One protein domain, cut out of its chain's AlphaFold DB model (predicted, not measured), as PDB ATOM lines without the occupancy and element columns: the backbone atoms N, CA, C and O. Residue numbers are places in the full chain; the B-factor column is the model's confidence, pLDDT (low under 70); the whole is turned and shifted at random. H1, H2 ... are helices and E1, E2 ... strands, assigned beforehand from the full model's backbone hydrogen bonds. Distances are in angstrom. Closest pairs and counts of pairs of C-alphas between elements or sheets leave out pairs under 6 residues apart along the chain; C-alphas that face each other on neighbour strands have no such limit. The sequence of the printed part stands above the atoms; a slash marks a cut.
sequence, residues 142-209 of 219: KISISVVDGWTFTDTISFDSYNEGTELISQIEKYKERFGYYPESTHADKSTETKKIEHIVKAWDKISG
ATOM      1  N   LYS A 142     -38.158   0.257 -45.950       85.00
ATOM      2  CA  LYS A 142     -38.589  -0.531 -44.803       85.00
ATOM      3  C   LYS A 142     -38.180   0.212 -43.540       85.00
ATOM      4  O   LYS A 142     -37.014   0.587 -43.389       85.00
ATOM      5  N   ILE A 143     -39.150   0.445 -42.667       87.25
ATOM      6  CA  ILE A 143     -38.958   1.195 -41.432       87.25
ATOM      7  C   ILE A 143     -39.344   0.292 -40.268       87.25
ATOM      8  O   ILE A 143     -40.383  -0.363 -40.322       87.25
ATOM      9  N   SER A 144     -38.515   0.279 -39.230       86.62
ATOM     10  CA  SER A 144     -38.895  -0.241 -37.921       86.62
ATOM     11  C   SER A 144     -38.995   0.899 -36.924       86.62
ATOM     12  O   SER A 144     -38.162   1.813 -36.930       86.62
ATOM     13  N   ILE A 145     -40.038   0.838 -36.104       89.88
ATOM     14  CA  ILE A 145     -40.352   1.836 -35.095       89.88
ATOM     15  C   ILE A 145     -40.623   1.157 -33.755       89.88
ATOM     16  O   ILE A 145     -41.285   0.123 -33.696       89.88
ATOM     17  N   SER A 146     -40.179   1.806 -32.690       89.06
ATOM     18  CA  SER A 146     -40.585   1.525 -31.319       89.06
ATOM     19  C   SER A 146     -41.513   2.627 -30.827       89.06
ATOM     20  O   SER A 146     -41.327   3.796 -31.169       89.06
ATOM     21  N   VAL A 147     -42.507   2.271 -30.015       88.38
ATOM     22  CA  VAL A 147     -43.426   3.237 -29.402       88.38
ATOM     23  C   VAL A 147     -43.320   3.122 -27.890       88.38
ATOM     24  O   VAL A 147     -43.539   2.041 -27.352       88.38
ATOM     25  N   VAL A 148     -42.978   4.221 -27.218       89.44
ATOM     26  CA  VAL A 148     -42.810   4.282 -25.756       89.44
ATOM     27  C   VAL A 148     -43.500   5.533 -25.239       89.44
ATOM     28  O   VAL A 148     -43.222   6.625 -25.726       89.44
ATOM     29  N   ASP A 149     -44.433   5.379 -24.298       88.31
ATOM     30  CA  ASP A 149     -45.194   6.484 -23.691       88.31
ATOM     31  C   ASP A 149     -45.840   7.443 -24.714       88.31
ATOM     32  O   ASP A 149     -45.884   8.658 -24.531       88.31
ATOM     33  N   GLY A 150     -46.318   6.894 -25.837       87.19
ATOM     34  CA  GLY A 150     -46.914   7.663 -26.937       87.19
ATOM     35  C   GLY A 150     -45.910   8.311 -27.902       87.19
ATOM     36  O   GLY A 150     -46.328   8.899 -28.899       87.19
ATOM     37  N   TRP A 151     -44.605   8.168 -27.666       90.50
ATOM     38  CA  TRP A 151     -43.540   8.662 -28.538       90.50
ATOM     39  C   TRP A 151     -43.059   7.587 -29.505       90.50
ATOM     40  O   TRP A 151     -42.843   6.441 -29.119       90.50
ATOM     41  N   THR A 152     -42.840   7.969 -30.762       90.94
ATOM     42  CA  THR A 152     -42.320   7.079 -31.806       90.94
ATOM     43  C   THR A 152     -40.818   7.267 -31.985       90.94
ATOM     44  O   THR A 152     -40.362   8.368 -32.300       90.94
ATOM     45  N   PHE A 153     -40.065   6.182 -31.871       88.94
ATOM     46  CA  PHE A 153     -38.630   6.130 -32.115       88.94
ATOM     47  C   PHE A 153     -38.366   5.314 -33.371       88.94
ATOM     48  O   PHE A 153     -38.791   4.168 -33.470       88.94
ATOM     49  N   THR A 154     -37.654   5.892 -34.333       89.12
ATOM     50  CA  THR A 154     -37.274   5.169 -35.546       89.12
ATOM     51  C   THR A 154     -35.984   4.399 -35.306       89.12
ATOM     52  O   THR A 154     -34.933   5.007 -35.108       89.12
ATOM     53  N   ASP A 155     -36.050   3.071 -35.352       83.81
ATOM     54  CA  ASP A 155     -34.903   2.210 -35.053       83.81
ATOM     55  C   ASP A 155     -34.114   1.827 -36.305       83.81
ATOM     56  O   ASP A 155     -32.882   1.804 -36.292       83.81
ATOM     57  N   THR A 156     -34.813   1.567 -37.410       84.75
ATOM     58  CA  THR A 156     -34.188   1.232 -38.694       84.75
ATOM     59  C   THR A 156     -34.938   1.918 -39.824       84.75
ATOM     60  O   THR A 156     -36.162   1.853 -39.881       84.75
ATOM     61  N   ILE A 157     -34.203   2.516 -40.763       87.88
ATOM     62  CA  ILE A 157     -34.703   2.908 -42.084       87.88
ATOM     63  C   ILE A 157     -33.763   2.273 -43.105       87.88
ATOM     64  O   ILE A 157     -32.580   2.603 -43.132       87.88
ATOM     65  N   SER A 158     -34.269   1.369 -43.939       86.12
ATOM     66  CA  SER A 158     -33.479   0.747 -45.003       86.12
ATOM     67  C   SER A 158     -34.260   0.694 -46.306       86.12
ATOM     68  O   SER A 158     -35.443   0.367 -46.320       86.12
ATOM     69  N   PHE A 159     -33.596   1.006 -47.413       85.88
ATOM     70  CA  PHE A 159     -34.164   0.850 -48.752       85.88
ATOM     71  C   PHE A 159     -33.886  -0.529 -49.347       85.88
ATOM     72  O   PHE A 159     -34.449  -0.845 -50.392       85.88
ATOM     73  N   ASP A 160     -33.061  -1.346 -48.694       82.88
ATOM     74  CA  ASP A 160     -32.741  -2.694 -49.137       82.88
ATOM     75  C   ASP A 160     -33.754  -3.711 -48.609       82.88
ATOM     76  O   ASP A 160     -34.363  -3.558 -47.545       82.88
ATOM     77  N   SER A 161     -33.933  -4.802 -49.352       75.81
ATOM     78  CA  SER A 161     -34.703  -5.933 -48.851       75.81
ATOM     79  C   SER A 161     -33.878  -6.686 -47.809       75.81
ATOM     80  O   SER A 161     -32.887  -7.323 -48.155       75.81
ATOM     81  N   TYR A 162     -34.317  -6.668 -46.555       76.12
ATOM     82  CA  TYR A 162     -33.775  -7.526 -45.502       76.12
ATOM     83  C   TYR A 162     -34.845  -8.468 -44.946       76.12
ATOM     84  O   TYR A 162     -36.054  -8.234 -45.098       76.12
ATOM     85  N   ASN A 163     -34.379  -9.554 -44.323       73.38
ATOM     86  CA  ASN A 163     -35.224 -10.477 -43.580       73.38
ATOM     87  C   ASN A 163     -35.598  -9.832 -42.239       73.38
ATOM     88  O   ASN A 163     -34.779  -9.721 -41.328       73.38
ATOM     89  N   GLU A 164     -36.847  -9.392 -42.135       69.62
ATOM     90  CA  GLU A 164     -37.376  -8.727 -40.942       69.62
ATOM     91  C   GLU A 164     -37.327  -9.628 -39.701       69.62
ATOM     92  O   GLU A 164     -37.078  -9.134 -38.606       69.62
ATOM     93  N   GLY A 165     -37.458 -10.951 -39.858       67.25
ATOM     94  CA  GLY A 165     -37.393 -11.879 -38.730       67.25
ATOM     95  C   GLY A 165     -36.016 -11.919 -38.062       67.25
ATOM     96  O   GLY A 165     -35.909 -11.975 -36.840       67.25
ATOM     97  N   THR A 166     -34.936 -11.831 -38.838       69.06
ATOM     98  CA  THR A 166     -33.587 -11.773 -38.254       69.06
ATOM     99  C   THR A 166     -33.294 -10.430 -37.592       69.06
ATOM    100  O   THR A 166     -32.557 -10.400 -36.609       69.06
ATOM    101  N   GLU A 167     -33.887  -9.343 -38.090       75.94
ATOM    102  CA  GLU A 167     -33.656  -7.996 -37.555       75.94
ATOM    103  C   GLU A 167     -34.497  -7.704 -36.306       75.94
ATOM    104  O   GLU A 167     -34.067  -6.943 -35.443       75.94
ATOM    105  N   LEU A 168     -35.652  -8.360 -36.156       79.88
ATOM    106  CA  LEU A 168     -36.549  -8.168 -35.016       79.88
ATOM    107  C   LEU A 168     -35.826  -8.370 -33.674       79.88
ATOM    108  O   LEU A 168     -35.964  -7.554 -32.770       79.88
ATOM    109  N   ILE A 169     -34.995  -9.410 -33.562       79.62
ATOM    110  CA  ILE A 169     -34.230  -9.702 -32.335       79.62
ATOM    111  C   ILE A 169     -33.240  -8.570 -32.025       79.62
ATOM    112  O   ILE A 169     -33.163  -8.107 -30.892       79.62
ATOM    113  N   SER A 170     -32.509  -8.098 -33.041       82.81
ATOM    114  CA  SER A 170     -31.582  -6.962 -32.928       82.81
ATOM    115  C   SER A 170     -32.311  -5.698 -32.456       82.81
ATOM    116  O   SER A 170     -31.805  -4.968 -31.607       82.81
ATOM    117  N   GLN A 171     -33.528  -5.462 -32.948       85.06
ATOM    118  CA  GLN A 171     -34.351  -4.315 -32.559       85.06
ATOM    119  C   GLN A 171     -34.861  -4.417 -31.120       85.06
ATOM    120  O   GLN A 171     -34.807  -3.432 -30.390       85.06
ATOM    121  N   ILE A 172     -35.284  -5.605 -30.684       84.38
ATOM    122  CA  ILE A 172     -35.708  -5.860 -29.300       84.38
ATOM    123  C   ILE A 172     -34.553  -5.630 -28.318       84.38
ATOM    124  O   ILE A 172     -34.736  -4.992 -27.282       84.38
ATOM    125  N   GLU A 173     -33.356  -6.124 -28.635       85.38
ATOM    126  CA  GLU A 173     -32.188  -5.925 -27.770       85.38
ATOM    127  C   GLU A 173     -31.778  -4.445 -27.720       85.38
ATOM    128  O   GLU A 173     -31.537  -3.918 -26.636       85.38
ATOM    129  N   LYS A 174     -31.814  -3.729 -28.855       87.19
ATOM    130  CA  LYS A 174     -31.604  -2.269 -28.887       87.19
ATOM    131  C   LYS A 174     -32.651  -1.505 -28.077       87.19
ATOM    132  O   LYS A 174     -32.315  -0.520 -27.425       87.19
ATOM    133  N   TYR A 175     -33.911  -1.943 -28.107       87.62
ATOM    134  CA  TYR A 175     -34.966  -1.370 -27.272       87.62
ATOM    135  C   TYR A 175     -34.608  -1.519 -25.792       87.62
ATOM    136  O   TYR A 175     -34.629  -0.539 -25.049       87.62
ATOM    137  N   LYS A 176     -34.225  -2.728 -25.367       85.81
ATOM    138  CA  LYS A 176     -33.850  -2.993 -23.977       85.81
ATOM    139  C   LYS A 176     -32.619  -2.215 -23.546       85.81
ATOM    140  O   LYS A 176     -32.605  -1.690 -22.441       85.81
ATOM    141  N   GLU A 177     -31.607  -2.118 -24.399       88.69
ATOM    142  CA  GLU A 177     -30.430  -1.290 -24.134       88.69
ATOM    143  C   GLU A 177     -30.822   0.181 -23.928       88.69
ATOM    144  O   GLU A 177     -30.325   0.833 -23.012       88.69
ATOM    145  N   ARG A 178     -31.759   0.692 -24.737       89.44
ATOM    146  CA  ARG A 178     -32.203   2.090 -24.687       89.44
ATOM    147  C   ARG A 178     -33.083   2.409 -23.477       89.44
ATOM    148  O   ARG A 178     -32.928   3.481 -22.899       89.44
ATOM    149  N   PHE A 179     -34.020   1.531 -23.127       88.19
ATOM    150  CA  PHE A 179     -35.054   1.814 -22.120       88.19
ATOM    151  C   PHE A 179     -34.876   1.034 -20.810       88.19
ATOM    152  O   PHE A 179     -35.548   1.325 -19.826       88.19
ATOM    153  N   GLY A 180     -33.957   0.068 -20.764       86.25
ATOM    154  CA  GLY A 180     -33.648  -0.742 -19.581       86.25
ATOM    155  C   GLY A 180     -34.571  -1.947 -19.366       86.25
ATOM    156  O   GLY A 180     -34.343  -2.734 -18.449       86.25
ATOM    157  N   TYR A 181     -35.589  -2.130 -20.207       84.00
ATOM    158  CA  TYR A 181     -36.548  -3.231 -20.132       84.00
ATOM    159  C   TYR A 181     -36.969  -3.683 -21.533       84.00
ATOM    160  O   TYR A 181     -36.811  -2.957 -22.508       84.00
ATOM    161  N   TYR A 182     -37.491  -4.900 -21.644       84.12
ATOM    162  CA  TYR A 182     -38.024  -5.426 -22.899       84.12
ATOM    163  C   TYR A 182     -39.421  -4.846 -23.203       84.12
ATOM    164  O   TYR A 182     -40.176  -4.624 -22.257       84.12
ATOM    165  N   PRO A 183     -39.803  -4.613 -24.476       83.19
ATOM    166  CA  PRO A 183     -41.105  -4.018 -24.792       83.19
ATOM    167  C   PRO A 183     -42.280  -4.928 -24.387       83.19
ATOM    168  O   PRO A 183     -42.153  -6.143 -24.311       83.19
ATOM    169  N   GLU A 184     -43.457  -4.357 -24.144       80.50
ATOM    170  CA  GLU A 184     -44.627  -5.153 -23.730       80.50
ATOM    171  C   GLU A 184     -45.138  -6.074 -24.850       80.50
ATOM    172  O   GLU A 184     -45.590  -7.190 -24.606       80.50
ATOM    173  N   SER A 185     -45.059  -5.615 -26.101       79.81
ATOM    174  CA  SER A 185     -45.497  -6.379 -27.266       79.81
ATOM    175  C   SER A 185     -44.644  -6.063 -28.490       79.81
ATOM    176  O   SER A 185     -44.092  -4.971 -28.631       79.81
ATOM    177  N   THR A 186     -44.544  -7.033 -29.398       79.44
ATOM    178  CA  THR A 186     -43.895  -6.866 -30.701       79.44
ATOM    179  C   THR A 186     -44.866  -7.265 -31.802       79.44
ATOM    180  O   THR A 186     -45.535  -8.293 -31.721       79.44
ATOM    181  N   HIS A 187     -44.967  -6.427 -32.830       78.94
ATOM    182  CA  HIS A 187     -45.880  -6.631 -33.948       78.94
ATOM    183  C   HIS A 187     -45.060  -6.769 -35.224       78.94
ATOM    184  O   HIS A 187     -44.327  -5.854 -35.594       78.94
ATOM    185  N   ALA A 188     -45.179  -7.912 -35.891       73.31
ATOM    186  CA  ALA A 188     -44.456  -8.196 -37.123       73.31
ATOM    187  C   ALA A 188     -45.344  -8.960 -38.115       73.31
ATOM    188  O   ALA A 188     -46.335  -9.586 -37.737       73.31
ATOM    189  N   ASP A 189     -45.006  -8.880 -39.404       66.50
ATOM    190  CA  ASP A 189     -45.715  -9.610 -40.455       66.50
ATOM    191  C   ASP A 189     -45.484 -11.122 -40.295       66.50
ATOM    192  O   ASP A 189     -44.389 -11.559 -39.969       66.50
ATOM    193  N   LYS A 190     -46.474 -11.958 -40.621       63.25
ATOM    194  CA  LYS A 190     -46.391 -13.425 -40.441       63.25
ATOM    195  C   LYS A 190     -45.140 -14.077 -41.059       63.25
ATOM    196  O   LYS A 190     -44.667 -15.103 -40.589       63.25
ATOM    197  N   SER A 191     -44.575 -13.488 -42.113       60.56
ATOM    198  CA  SER A 191     -43.333 -13.957 -42.742       60.56
ATOM    199  C   SER A 191     -42.081 -13.818 -41.869       60.56
ATOM    200  O   SER A 191     -41.045 -14.374 -42.228       60.56
ATOM    201  N   THR A 192     -42.141 -13.090 -40.751       57.03
ATOM    202  CA  THR A 192     -41.047 -13.008 -39.776       57.03
ATOM    203  C   THR A 192     -41.033 -14.195 -38.822       57.03
ATOM    204  O   THR A 192     -39.997 -14.452 -38.212       57.03
ATOM    205  N   GLU A 193     -42.134 -14.946 -38.704       57.75
ATOM    206  CA  GLU A 193     -42.241 -16.113 -37.824       57.75
ATOM    207  C   GLU A 193     -41.225 -17.186 -38.234       57.75
ATOM    208  O   GLU A 193     -41.355 -17.898 -39.229       57.75
ATOM    209  N   THR A 194     -40.161 -17.295 -37.444       61.19
ATOM    210  CA  THR A 194     -39.159 -18.356 -37.545       61.19
ATOM    211  C   THR A 194     -39.072 -19.066 -36.205       61.19
ATOM    212  O   THR A 194     -39.161 -18.427 -35.159       61.19
ATOM    213  N   LYS A 195     -38.803 -20.380 -36.212       58.16
ATOM    214  CA  LYS A 195     -38.642 -21.193 -34.984       58.16
ATOM    215  C   LYS A 195     -37.675 -20.571 -33.964       58.16
ATOM    216  O   LYS A 195     -37.841 -20.742 -32.762       58.16
ATOM    217  N   LYS A 196     -36.664 -19.839 -34.449       61.41
ATOM    218  CA  LYS A 196     -35.703 -19.093 -33.625       61.41
ATOM    219  C   LYS A 196     -36.365 -17.932 -32.873       61.41
ATOM    220  O   LYS A 196     -36.117 -17.785 -31.683       61.41
ATOM    221  N   ILE A 197     -37.219 -17.151 -33.536       64.25
ATOM    222  CA  ILE A 197     -37.976 -16.064 -32.900       64.25
ATOM    223  C   ILE A 197     -39.000 -16.634 -31.930       64.25
ATOM    224  O   ILE A 197     -39.070 -16.158 -30.810       64.25
ATOM    225  N   GLU A 198     -39.725 -17.693 -32.293       62.50
ATOM    226  CA  GLU A 198     -40.666 -18.344 -31.368       62.50
ATOM    227  C   GLU A 198     -39.982 -18.818 -30.081       62.50
ATOM    228  O   GLU A 198     -40.537 -18.690 -28.994       62.50
ATOM    229  N   HIS A 199     -38.768 -19.368 -30.188       61.75
ATOM    230  CA  HIS A 199     -37.995 -19.790 -29.025       61.75
ATOM    231  C   HIS A 199     -37.563 -18.600 -28.160       61.75
ATOM    232  O   HIS A 199     -37.621 -18.686 -26.938       61.75
ATOM    233  N   ILE A 200     -37.167 -17.489 -28.788       64.44
ATOM    234  CA  ILE A 200     -36.765 -16.257 -28.098       64.44
ATOM    235  C   ILE A 200     -37.966 -15.580 -27.438       64.44
ATOM    236  O   ILE A 200     -37.869 -15.222 -26.275       64.44
ATOM    237  N   VAL A 201     -39.110 -15.486 -28.118       64.88
ATOM    238  CA  VAL A 201     -40.368 -14.970 -27.552       64.88
ATOM    239  C   VAL A 201     -40.818 -15.839 -26.377       64.88
ATOM    240  O   VAL A 201     -41.115 -15.320 -25.313       64.88
ATOM    241  N   LYS A 202     -40.752 -17.173 -26.490       62.12
ATOM    242  CA  LYS A 202     -41.050 -18.071 -25.358       62.12
ATOM    243  C   LYS A 202     -40.065 -17.936 -24.195       62.12
ATOM    244  O   LYS A 202     -40.445 -18.155 -23.047       62.12
ATOM    245  N   ALA A 203     -38.792 -17.663 -24.474       59.62
ATOM    246  CA  ALA A 203     -37.794 -17.405 -23.440       59.62
ATOM    247  C   ALA A 203     -38.017 -16.036 -22.781       59.62
ATOM    248  O   ALA A 203     -37.851 -15.902 -21.574       59.62
ATOM    249  N   TRP A 204     -38.457 -15.052 -23.557       61.81
ATOM    250  CA  TRP A 204     -38.827 -13.726 -23.096       61.81
ATOM    251  C   TRP A 204     -40.069 -13.762 -22.213       61.81
ATOM    252  O   TRP A 204     -39.963 -13.313 -21.080       61.81
ATOM    253  N   ASP A 205     -41.167 -14.395 -22.634       58.78
ATOM    254  CA  ASP A 205     -42.375 -14.580 -21.808       58.78
ATOM    255  C   ASP A 205     -42.057 -15.232 -20.447       58.78
ATOM    256  O   ASP A 205     -42.740 -15.012 -19.448       58.78
ATOM    257  N   LYS A 206     -40.989 -16.040 -20.375       54.62
ATOM    258  CA  LYS A 206     -40.492 -16.615 -19.115       54.62
ATOM    259  C   LYS A 206     -39.684 -15.636 -18.258       54.62
ATOM    260  O   LYS A 206     -39.675 -15.796 -17.043       54.62
ATOM    261  N   ILE A 207     -38.992 -14.671 -18.863       49.66
ATOM    262  CA  ILE A 207     -38.161 -13.660 -18.184       49.66
ATOM    263  C   ILE A 207     -39.004 -12.453 -17.744       49.66
ATOM    264  O   ILE A 207     -38.783 -11.930 -16.657       49.66
ATOM    265  N   SER A 208     -39.973 -12.019 -18.556       43.69
ATOM    266  CA  SER A 208     -40.890 -10.911 -18.243       43.69
ATOM    267  C   SER A 208     -42.088 -11.328 -17.386       43.69
ATOM    268  O   SER A 208     -42.833 -10.467 -16.926       43.69
ATOM    269  N   GLY A 209     -42.276 -12.633 -17.165       39.75
ATOM    270  CA  GLY A 209     -43.513 -13.192 -16.620       39.75
ATOM    271  C   GLY A 209     -44.626 -13.267 -17.679       39.75
ATOM    272  O   GLY A 209     -44.519 -12.633 -18.732       39.75
TER     273      GLY A 209
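AT A GLANCE: This is residues 142 to 209 of the 219 residues of the protein "Putative transposase" of Lentisphaera araneosa HTCC2155 (UniProt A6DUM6). A two-stranded hairpin, E1 and E2, has helix H1 over one face; H2 lies farther out, loosely beside H1 and running the same way. A long link, residues 180 to 194, folds back from H1 to H2. The 68 printed residues, with E1, E2, H1, H2 in that order, are of mixed class and compact, with a radius of gyration of the C-alphas of 12.1 A and spans of 36 by 30 by 17 A.

HOW THE PARTS SIT: E1, residues 142 to 148, and E2, residues 151 to 158, are antiparallel at 159 degrees; N 146 and O 153 are 2.8 A apart, within hydrogen-bond range. The closest C-alphas of E2 and H1, residues 164 to 179, are Asp 155 and Gln 171, 7.0 A apart. H1 and H2, residues 195 to 207, are close but not clearly touching, C-alphas 165 and 197 being closest at 7.2 A, with a shallow tilt of 24 degrees. H2 is apart from both strands. Every O i to N i+4 pair is within hydrogen-bond range in H2, and 10 of 12 in H1.

IN THESE COORDINATES: E1 measures 20.1 A from C-alpha 142 at (-38.589, -0.531, -44.803), E2 20.9 A, H1 21.7 A, and H2 18.4 A to C-alpha 207 at (-38.161, -13.660, -18.184).

THE WHOLE: The C-alphas farthest apart, Phe 159 and Gly 209, are 36.3 A apart. The printed part has no cut. Residues 164 to 166 and 189 to 209 have pLDDT under 70.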